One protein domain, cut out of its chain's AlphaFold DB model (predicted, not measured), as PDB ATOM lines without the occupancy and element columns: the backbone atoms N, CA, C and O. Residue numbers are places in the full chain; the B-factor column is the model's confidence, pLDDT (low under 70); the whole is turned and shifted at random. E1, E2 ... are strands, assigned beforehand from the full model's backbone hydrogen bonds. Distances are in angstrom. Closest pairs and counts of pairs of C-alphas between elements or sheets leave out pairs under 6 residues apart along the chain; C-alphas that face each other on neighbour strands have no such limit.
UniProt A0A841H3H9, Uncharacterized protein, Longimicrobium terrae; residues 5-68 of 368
ATOM      1  N   THR A   5     -53.198  44.294 -43.955       91.44
ATOM      2  CA  THR A   5     -52.807  43.036 -43.310       91.44
ATOM      3  C   THR A   5     -51.286  42.830 -43.347       91.44
ATOM      4  O   THR A   5     -50.705  42.364 -42.365       91.44
ATOM      5  N   PHE A   6     -50.625  43.242 -44.434       91.50
ATOM      6  CA  PHE A   6     -49.163  43.211 -44.549       91.50
ATOM      7  C   PHE A   6     -48.504  44.448 -43.926       91.50
ATOM      8  O   PHE A   6     -47.487  44.308 -43.247       91.50
ATOM      9  N   ASP A   7     -49.098  45.637 -44.076       92.31
ATOM     10  CA  ASP A   7     -48.564  46.882 -43.501       92.31
ATOM     11  C   ASP A   7     -48.489  46.809 -41.966       92.31
ATOM     12  O   ASP A   7     -47.482  47.178 -41.359       92.31
ATOM     13  N   HIS A   8     -49.527  46.248 -41.335       91.75
ATOM     14  CA  HIS A   8     -49.570  45.990 -39.893       91.75
ATOM     15  C   HIS A   8     -48.853  44.696 -39.487       91.75
ATOM     16  O   HIS A   8     -48.852  44.341 -38.308       91.75
ATOM     17  N   ARG A   9     -48.210  44.009 -40.441       93.44
ATOM     18  CA  ARG A   9     -47.413  42.794 -40.229       93.44
ATOM     19  C   ARG A   9     -48.186  41.662 -39.541       93.44
ATOM     20  O   ARG A   9     -47.590  40.886 -38.800       93.44
ATOM     21  N   LEU A  10     -49.493  41.545 -39.797       89.50
ATOM     22  CA  LEU A  10     -50.269  40.387 -39.332       89.50
ATOM     23  C   LEU A  10     -49.834  39.126 -40.069       89.50
ATOM     24  O   LEU A  10     -49.829  38.047 -39.488       89.50
ATOM     25  N   LEU A  11     -49.496  39.277 -41.350       92.25
ATOM     26  CA  LEU A  11     -48.905  38.246 -42.185       92.25
ATOM     27  C   LEU A  11     -47.627  38.784 -42.818       92.25
ATOM     28  O   LEU A  11     -47.562  39.934 -43.252       92.25
ATOM     29  N   LYS A  12     -46.632  37.914 -42.929       94.25
ATOM     30  CA  LYS A  12     -45.456  38.117 -43.775       94.25
ATOM     31  C   LYS A  12     -45.167  36.838 -44.540       94.25
ATOM     32  O   LYS A  12     -45.382  35.745 -44.012       94.25
ATOM     33  N   GLU A  13     -44.691  36.970 -45.769       93.31
ATOM     34  CA  GLU A  13     -44.159  35.826 -46.509       93.31
ATOM     35  C   GLU A  13     -42.972  35.229 -45.751       93.31
ATOM     36  O   GLU A  13     -42.160  35.954 -45.163       93.31
ATOM     37  N   HIS A  14     -42.913  33.900 -45.697       93.75
ATOM     38  CA  HIS A  14     -41.904  33.191 -44.926       93.75
ATOM     39  C   HIS A  14     -41.528  31.844 -45.551       93.75
ATOM     40  O   HIS A  14     -42.225  31.312 -46.417       93.75
ATOM     41  N   THR A  15     -40.411  31.288 -45.089       91.25
ATOM     42  CA  THR A  15     -40.033  29.899 -45.348       91.25
ATOM     43  C   THR A  15     -40.936  28.957 -44.538       91.25
ATOM     44  O   THR A  15     -41.540  29.380 -43.549       91.25
ATOM     45  N   PRO A  16     -41.080  27.677 -44.930       90.56
ATOM     46  CA  PRO A  16     -41.878  26.686 -44.199       90.56
ATOM     47  C   PRO A  16     -41.137  26.177 -42.947       90.56
ATOM     48  O   PRO A  16     -41.102  24.979 -42.658       90.56
ATOM     49  N   GLU A  17     -40.521  27.105 -42.224       88.50
ATOM     50  CA  GLU A  17     -39.782  26.883 -40.994       88.50
ATOM     51  C   GLU A  17     -40.553  27.524 -39.834       88.50
ATOM     52  O   GLU A  17     -41.179  28.569 -40.014       88.50
ATOM     53  N   PRO A  18     -40.560  26.905 -38.647       90.69
ATOM     54  CA  PRO A  18     -41.171  27.493 -37.464       90.69
ATOM     55  C   PRO A  18     -40.484  28.810 -37.096       90.69
ATOM     56  O   PRO A  18     -39.263  28.923 -37.168       90.69
ATOM     57  N   LEU A  19     -41.266  29.778 -36.620       92.88
ATOM     58  CA  LEU A  19     -40.764  31.084 -36.218       92.88
ATOM     59  C   LEU A  19     -41.333  31.476 -34.855       92.88
ATOM     60  O   LEU A  19     -42.535  31.380 -34.622       92.88
ATOM     61  N   GLU A  20     -40.473  31.930 -33.947       93.56
ATOM     62  CA  GLU A  20     -40.905  32.362 -32.619       93.56
ATOM     63  C   GLU A  20     -41.898  33.535 -32.706       93.56
ATOM     64  O   GLU A  20     -41.764  34.438 -33.540       93.56
ATOM     65  N   GLY A  21     -42.943  33.492 -31.874       93.56
ATOM     66  CA  GLY A  21     -44.016  34.493 -31.867       93.56
ATOM     67  C   GLY A  21     -44.894  34.513 -33.124       93.56
ATOM     68  O   GLY A  21     -45.649  35.465 -33.314       93.56
ATOM     69  N   HIS A  22     -44.782  33.509 -34.002       96.44
ATOM     70  CA  HIS A  22     -45.597  33.406 -35.209       96.44
ATOM     71  C   HIS A  22     -46.112  31.976 -35.419       96.44
ATOM     72  O   HIS A  22     -45.425  30.993 -35.157       96.44
ATOM     73  N   ALA A  23     -47.319  31.857 -35.961       96.38
ATOM     74  CA  ALA A  23     -47.831  30.615 -36.516       96.38
ATOM     75  C   ALA A  23     -47.547  30.606 -38.020       96.38
ATOM     76  O   ALA A  23     -48.005  31.487 -38.747       96.38
ATOM     77  N   VAL A  24     -46.791  29.624 -38.504       96.75
ATOM     78  CA  VAL A  24     -46.387  29.549 -39.913       96.75
ATOM     79  C   VAL A  24     -47.346  28.643 -40.671       96.75
ATOM     80  O   VAL A  24     -47.396  27.433 -40.463       96.75
ATOM     81  N   VAL A  25     -48.142  29.240 -41.549       96.75
ATOM     82  CA  VAL A  25     -49.133  28.549 -42.373       96.75
ATOM     83  C   VAL A  25     -48.485  28.167 -43.694       96.75
ATOM     84  O   VAL A  25     -48.089  29.041 -44.463       96.75
ATOM     85  N   VAL A  26     -48.386  26.865 -43.953       95.94
ATOM     86  CA  VAL A  26     -47.715  26.301 -45.128       95.94
ATOM     87  C   VAL A  26     -48.753  25.814 -46.131       95.94
ATOM     88  O   VAL A  26     -49.634  25.007 -45.807       95.94
ATOM     89  N   PHE A  27     -48.615  26.280 -47.364       95.56
ATOM     90  CA  PHE A  27     -49.409  25.859 -48.505       95.56
ATOM     91  C   PHE A  27     -48.542  25.065 -49.480       95.56
ATOM     92  O   PHE A  27     -47.358  25.345 -49.657       95.56
ATOM     93  N   GLU A  28     -49.157  24.074 -50.108       93.94
ATOM     94  CA  GLU A  28     -48.621  23.323 -51.235       93.94
ATOM     95  C   GLU A  28     -49.320  23.807 -52.506       93.94
ATOM     96  O   GLU A  28     -50.556  23.871 -52.557       93.94
ATOM     97  N   ARG A  29     -48.545  24.146 -53.536       92.38
ATOM     98  CA  ARG A  29     -49.091  24.503 -54.845       92.38
ATOM     99  C   ARG A  29     -49.524  23.236 -55.587       92.38
ATOM    100  O   ARG A  29     -48.721  22.339 -55.833       92.38
ATOM    101  N   VAL A  30     -50.799  23.174 -55.960       91.06
ATOM    102  CA  VAL A  30     -51.425  22.053 -56.669       91.06
ATOM    103  C   VAL A  30     -51.878  22.528 -58.051       91.06
ATOM    104  O   VAL A  30     -52.893  23.210 -58.195       91.06
ATOM    105  N   GLY A  31     -51.130  22.146 -59.088       87.94
ATOM    106  CA  GLY A  31     -51.404  22.561 -60.470       87.94
ATOM    107  C   GLY A  31     -51.050  24.027 -60.743       87.94
ATOM    108  O   GLY A  31     -50.205  24.602 -60.065       87.94
ATOM    109  N   GLU A  32     -51.678  24.627 -61.758       84.75
ATOM    110  CA  GLU A  32     -51.320  25.971 -62.252       84.75
ATOM    111  C   GLU A  32     -51.902  27.136 -61.431       84.75
ATOM    112  O   GLU A  32     -51.489  28.276 -61.614       84.75
ATOM    113  N   GLY A  33     -52.825  26.882 -60.501       82.19
ATOM    114  CA  GLY A  33     -53.429  27.964 -59.710       82.19
ATOM    115  C   GLY A  33     -54.116  27.537 -58.417       82.19
ATOM    116  O   GLY A  33     -54.800  28.349 -57.799       82.19
ATOM    117  N   GLY A  34     -53.980  26.271 -58.018       89.06
ATOM    118  CA  GLY A  34     -54.548  25.770 -56.776       89.06
ATOM    119  C   GLY A  34     -53.548  25.867 -55.633       89.06
ATOM    120  O   GLY A  34     -52.412  25.423 -55.761       89.06
ATOM    121  N   ASP A  35     -54.005  26.361 -54.489       93.19
ATOM    122  CA  ASP A  35     -53.256  26.312 -53.238       93.19
ATOM    123  C   ASP A  35     -53.979  25.356 -52.285       93.19
ATOM    124  O   ASP A  35     -55.157  25.549 -51.959       93.19
ATOM    125  N   LYS A  36     -53.289  24.324 -51.803       94.31
ATOM    126  CA  LYS A  36     -53.816  23.425 -50.775       94.31
ATOM    127  C   LYS A  36     -53.100  23.696 -49.464       94.31
ATOM    128  O   LYS A  36     -51.877  23.746 -49.407       94.31
ATOM    129  N   LEU A  37     -53.862  23.856 -48.385       95.50
ATOM    130  CA  LEU A  37     -53.258  23.933 -47.058       95.50
ATOM    131  C   LEU A  37     -52.571  22.603 -46.741       95.50
ATOM    132  O   LEU A  37     -53.240  21.568 -46.716       95.50
ATOM    133  N   HIS A  38     -51.275  22.662 -46.456       94.25
ATOM    134  CA  HIS A  38     -50.492  21.505 -46.046       94.25
ATOM    135  C   HIS A  38     -50.474  21.378 -44.518       94.25
ATOM    136  O   HIS A  38     -50.919  20.372 -43.968       94.25
ATOM    137  N   SER A  39     -50.006  22.415 -43.817       95.44
ATOM    138  CA  SER A  39     -49.830  22.382 -42.360       95.44
ATOM    139  C   SER A  39     -49.819  23.780 -41.739       95.44
ATOM    140  O   SER A  39     -49.607  24.777 -42.427       95.44
ATOM    141  N   VAL A  40     -50.008  23.847 -40.421       96.81
ATOM    142  CA  VAL A  40     -49.760  25.045 -39.605       96.81
ATOM    143  C   VAL A  40     -48.698  24.681 -38.572       96.81
ATOM    144  O   VAL A  40     -48.908  23.773 -37.771       96.81
ATOM    145  N   LEU A  41     -47.551  25.352 -38.618       95.62
ATOM    146  CA  LEU A  41     -46.451  25.160 -37.681       95.62
ATOM    147  C   LEU A  41     -46.584  26.182 -36.555       95.62
ATOM    148  O   LEU A  41     -46.538  27.389 -36.791       95.62
ATOM    149  N   LEU A  42     -46.757  25.699 -35.330       94.75
ATOM    150  CA  LEU A  42     -46.704  26.538 -34.137       94.75
ATOM    151  C   LEU A  42     -45.239  26.816 -33.748       94.75
ATOM    152  O   LEU A  42     -44.353  26.054 -34.155       94.75
ATOM    153  N   PRO A  43     -44.963  27.860 -32.944       91.19
ATOM    154  CA  PRO A  43     -43.630  28.089 -32.395       91.19
ATOM    155  C   PRO A  43     -43.060  26.817 -31.746       91.19
ATOM    156  O   PRO A  43     -43.721  26.185 -30.923       91.19
ATOM    157  N   GLY A  44     -41.847  26.422 -32.145       90.50
ATOM    158  CA  GLY A  44     -41.169  25.219 -31.640       90.50
ATOM    159  C   GLY A  44     -41.579  23.887 -32.286       90.50
ATOM    160  O   GLY A  44     -41.019  22.851 -31.930       90.50
ATOM    161  N   ALA A  45     -42.517  23.878 -33.241       92.31
ATOM    162  CA  ALA A  45     -42.818  22.682 -34.031       92.31
ATOM    163  C   ALA A  45     -41.595  22.239 -34.866       92.31
ATOM    164  O   ALA A  45     -40.727  23.056 -35.157       92.31
ATOM    165  N   PRO A  46     -41.485  20.971 -35.290       90.25
ATOM    166  CA  PRO A  46     -40.462  20.574 -36.255       90.25
ATOM    167  C   PRO A  46     -40.736  21.187 -37.646       90.25
ATOM    168  O   PRO A  46     -41.902  21.386 -38.004       90.25
ATOM    169  N   PRO A  47     -39.694  21.453 -38.460       88.75
ATOM    170  CA  PRO A  47     -39.871  21.957 -39.820       88.75
ATOM    171  C   PRO A  47     -40.573  20.930 -40.715       88.75
ATOM    172  O   PRO A  47     -40.491  19.715 -40.488       88.75
ATOM    173  N   VAL A  48     -41.240  21.413 -41.767       87.00
ATOM    174  CA  VAL A  48     -41.857  20.530 -42.764       87.00
ATOM    175  C   VAL A  48     -40.752  19.776 -43.494       87.00
ATOM    176  O   VAL A  48     -39.905  20.371 -44.156       87.00
ATOM    177  N   LYS A  49     -40.755  18.443 -43.383       83.69
ATOM    178  CA  LYS A  49     -39.854  17.610 -44.180       83.69
ATOM    179  C   LYS A  49     -40.307  17.676 -45.641       83.69
ATOM    180  O   LYS A  49     -41.485  17.427 -45.893       83.69
ATOM    181  N   PRO A  50     -39.413  17.977 -46.599       73.56
ATOM    182  CA  PRO A  50     -39.774  17.947 -48.010       73.56
ATOM    183  C   PRO A  50     -40.290  16.548 -48.370       73.56
ATOM    184  O   PRO A  50     -39.651  15.543 -48.048       73.56
ATOM    185  N   GLY A  51     -41.475  16.487 -48.984       69.81
ATOM    186  CA  GLY A  51     -42.113  15.229 -49.363       69.81
ATOM    187  C   GLY A  51     -41.234  14.383 -50.289       69.81
ATOM    188  O   GLY A  51     -40.448  14.906 -51.084       69.81
ATOM    189  N   ILE A  52     -41.373  13.058 -50.190       63.78
ATOM    190  CA  ILE A  52     -40.733  12.115 -51.114       63.78
ATOM    191  C   ILE A  52     -41.300  12.375 -52.514       63.78
ATOM    192  O   ILE A  52     -42.515  12.433 -52.691       63.78
ATOM    193  N   VAL A  53     -40.421  12.531 -53.508       60.47
ATOM    194  CA  VAL A  53     -40.805  12.776 -54.904       60.47
ATOM    195  C   VAL A  53     -41.576  11.566 -55.440       60.47
ATOM    196  O   VAL A  53     -40.977  10.571 -55.839       60.47
ATOM    197  N   LEU A  54     -42.906  11.648 -55.467       56.62
ATOM    198  CA  LEU A  54     -43.764  10.711 -56.187       56.62
ATOM    199  C   LEU A  54     -44.089  11.299 -57.567       56.62
ATOM    200  O   LEU A  54     -44.503  12.448 -57.676       56.62
ATOM    201  N   PHE A  55     -43.894  10.511 -58.628       69.00
ATOM    202  CA  PHE A  55     -44.199  10.882 -60.023       69.00
ATOM    203  C   PHE A  55     -43.381  12.047 -60.618       69.00
ATOM    204  O   PHE A  55     -43.822  12.715 -61.550       69.00
ATOM    205  N   GLY A  56     -42.160  12.280 -60.126       77.62
ATOM    206  CA  GLY A  56     -41.177  13.147 -60.795       77.62
ATOM    207  C   GLY A  56     -41.401  14.660 -60.668       77.62
ATOM    208  O   GLY A  56     -40.613  15.424 -61.221       77.62
ATOM    209  N   ARG A  57     -42.412  15.119 -59.919       77.25
ATOM    210  CA  ARG A  57     -42.585  16.541 -59.578       77.25
ATOM    211  C   ARG A  57     -42.300  16.763 -58.096       77.25
ATOM    212  O   ARG A  57     -42.864  16.085 -57.243       77.25
ATOM    213  N   LYS A  58     -41.400  17.702 -57.793       80.06
ATOM    214  CA  LYS A  58     -41.173  18.165 -56.419       80.06
ATOM    215  C   LYS A  58     -42.333  19.089 -56.028       80.06
ATOM    216  O   LYS A  58     -42.616  19.999 -56.806       80.06
ATOM    217  N   PRO A  59     -42.997  18.879 -54.880       83.25
ATOM    218  CA  PRO A  59     -44.008  19.815 -54.403       83.25
ATOM    219  C   PRO A  59     -43.373  21.188 -54.139       83.25
ATOM    220  O   PRO A  59     -42.304  21.279 -53.530       83.25
ATOM    221  N   GLU A  60     -44.026  22.248 -54.614       89.00
ATOM    222  CA  GLU A  60     -43.652  23.632 -54.317       89.00
ATOM    223  C   GLU A  60     -44.431  24.102 -53.090       89.00
ATOM    224  O   GLU A  60     -45.663  24.182 -53.115       89.00
ATOM    225  N   TYR A  61     -43.708  24.421 -52.019       91.12
ATOM    226  CA  TYR A  61     -44.289  24.979 -50.803       91.12
ATOM    227  C   TYR A  61     -44.020  26.475 -50.715       91.12
ATOM    228  O   TYR A  61     -42.928  26.944 -51.033       91.12
ATOM    229  N   PHE A  62     -44.997  27.208 -50.202       93.44
ATOM    230  CA  PHE A  62     -44.831  28.589 -49.763       93.44
ATOM    231  C   PHE A  62     -45.540  28.769 -48.424       93.44
ATOM    232  O   PHE A  62     -46.469  28.023 -48.094       93.44
ATOM    233  N   ALA A  63     -45.083  29.726 -47.623       95.19
ATOM    234  CA  ALA A  63     -45.601  29.901 -46.279       95.19
ATOM    235  C   ALA A  63     -45.818  31.368 -45.918       95.19
ATOM    236  O   ALA A  63     -45.187  32.279 -46.455       95.19
ATOM    237  N   TYR A  64     -46.725  31.572 -44.967       96.88
ATOM    238  CA  TYR A  64     -46.974  32.861 -44.345       96.88
ATOM    239  C   TYR A  64     -46.825  32.729 -42.837       96.88
ATOM    240  O   TYR A  64     -47.439  31.859 -42.223       96.88
ATOM    241  N   ALA A  65     -46.031  33.605 -42.233       96.25
ATOM    242  CA  ALA A  65     -45.935  33.713 -40.787       96.25
ATOM    243  C   ALA A  65     -47.009  34.689 -40.294       96.25
ATOM    244  O   ALA A  65     -46.941  35.885 -40.581       96.25
ATOM    245  N   ALA A  66     -47.995  34.159 -39.575       96.56
ATOM    246  CA  ALA A  66     -49.034  34.923 -38.910       96.56
ATOM    247  C   ALA A  66     -48.591  35.292 -37.497       96.56
ATOM    248  O   ALA A  66     -48.184  34.427 -36.725       96.56
ATOM    249  N   ASP A  67     -48.671  36.568 -37.160       96.38
ATOM    250  CA  ASP A  67     -48.300  37.071 -35.842       96.38
ATOM    251  C   ASP A  67     -49.212  36.517 -34.732       96.38
ATOM    252  O   ASP A  67     -50.438  36.543 -34.855       96.38
ATOM    253  N   THR A  68     -48.623  36.027 -33.636       94.19
ATOM    254  CA  THR A  68     -49.368  35.478 -32.485       94.19
ATOM    255  C   THR A  68     -49.405  36.425 -31.290       94.19
ATOM    256  O   THR A  68     -49.722  35.989 -30.181       94.19
TER     257      THR A  68
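Overview. This is residues 5 to 68 of the 368 residues of an uncharacterized protein of Longimicrobium terrae (UniProt A0A841H3H9). A single strongly twisted sheet of four antiparallel strands makes the body, with a short edge strand, E1, and a hairpin, E2 and E3, at the other edge. A long loop, residues 42 to 60, swings out between E3 and E4, and its tip, residues 52 to 57, sticks out free of the rest. The printed part has 64 residues, with no named helix and four named strands, E1 to E4 along the chain, in the sheet order E1, E4, E2, E3. The class is all strand, although strands hold 28 of the 64 residues, under half. The whole is only just compact, close to loose, with a radius of gyration of the C-alphas of 12.6 A, and only just flat, spanning 39 by 26 by 13 A.

Along the chain. E1, residues 11 to 14, begins at C-alpha 11 (-48.905, 38.246, -42.185) and is 9.1 A long. E2, residues 22 to 30, is the longest at 25.0 A. E3, residues 34 to 41, measures 20.7 A. E4, residues 61 to 67, measures 19.7 A and ends at C-alpha 67 (-48.300, 37.071, -35.842).

Arrangement. Edge strand E1 is antiparallel to E4 at 142 degrees, with N 14 and O 63 at 2.9 A, within hydrogen-bond range. Inner strands E4 and E2 are antiparallel at 155 degrees, with N 25 and O 64 at 2.8 A. The hairpin E2 and E3 is antiparallel at 150 degrees, with N 28 and O 36 at 2.8 A. E1 and E3 are apart.

Size, cuts and confidence. The C-alphas farthest apart, of His 8 and Phe 55, are 40.8 A apart. The printed part has no cut. The link from E3 to E4 is long, 19 residues. Residues 51 to 55 have pLDDT under 70; the mean of the printed part is 89.2.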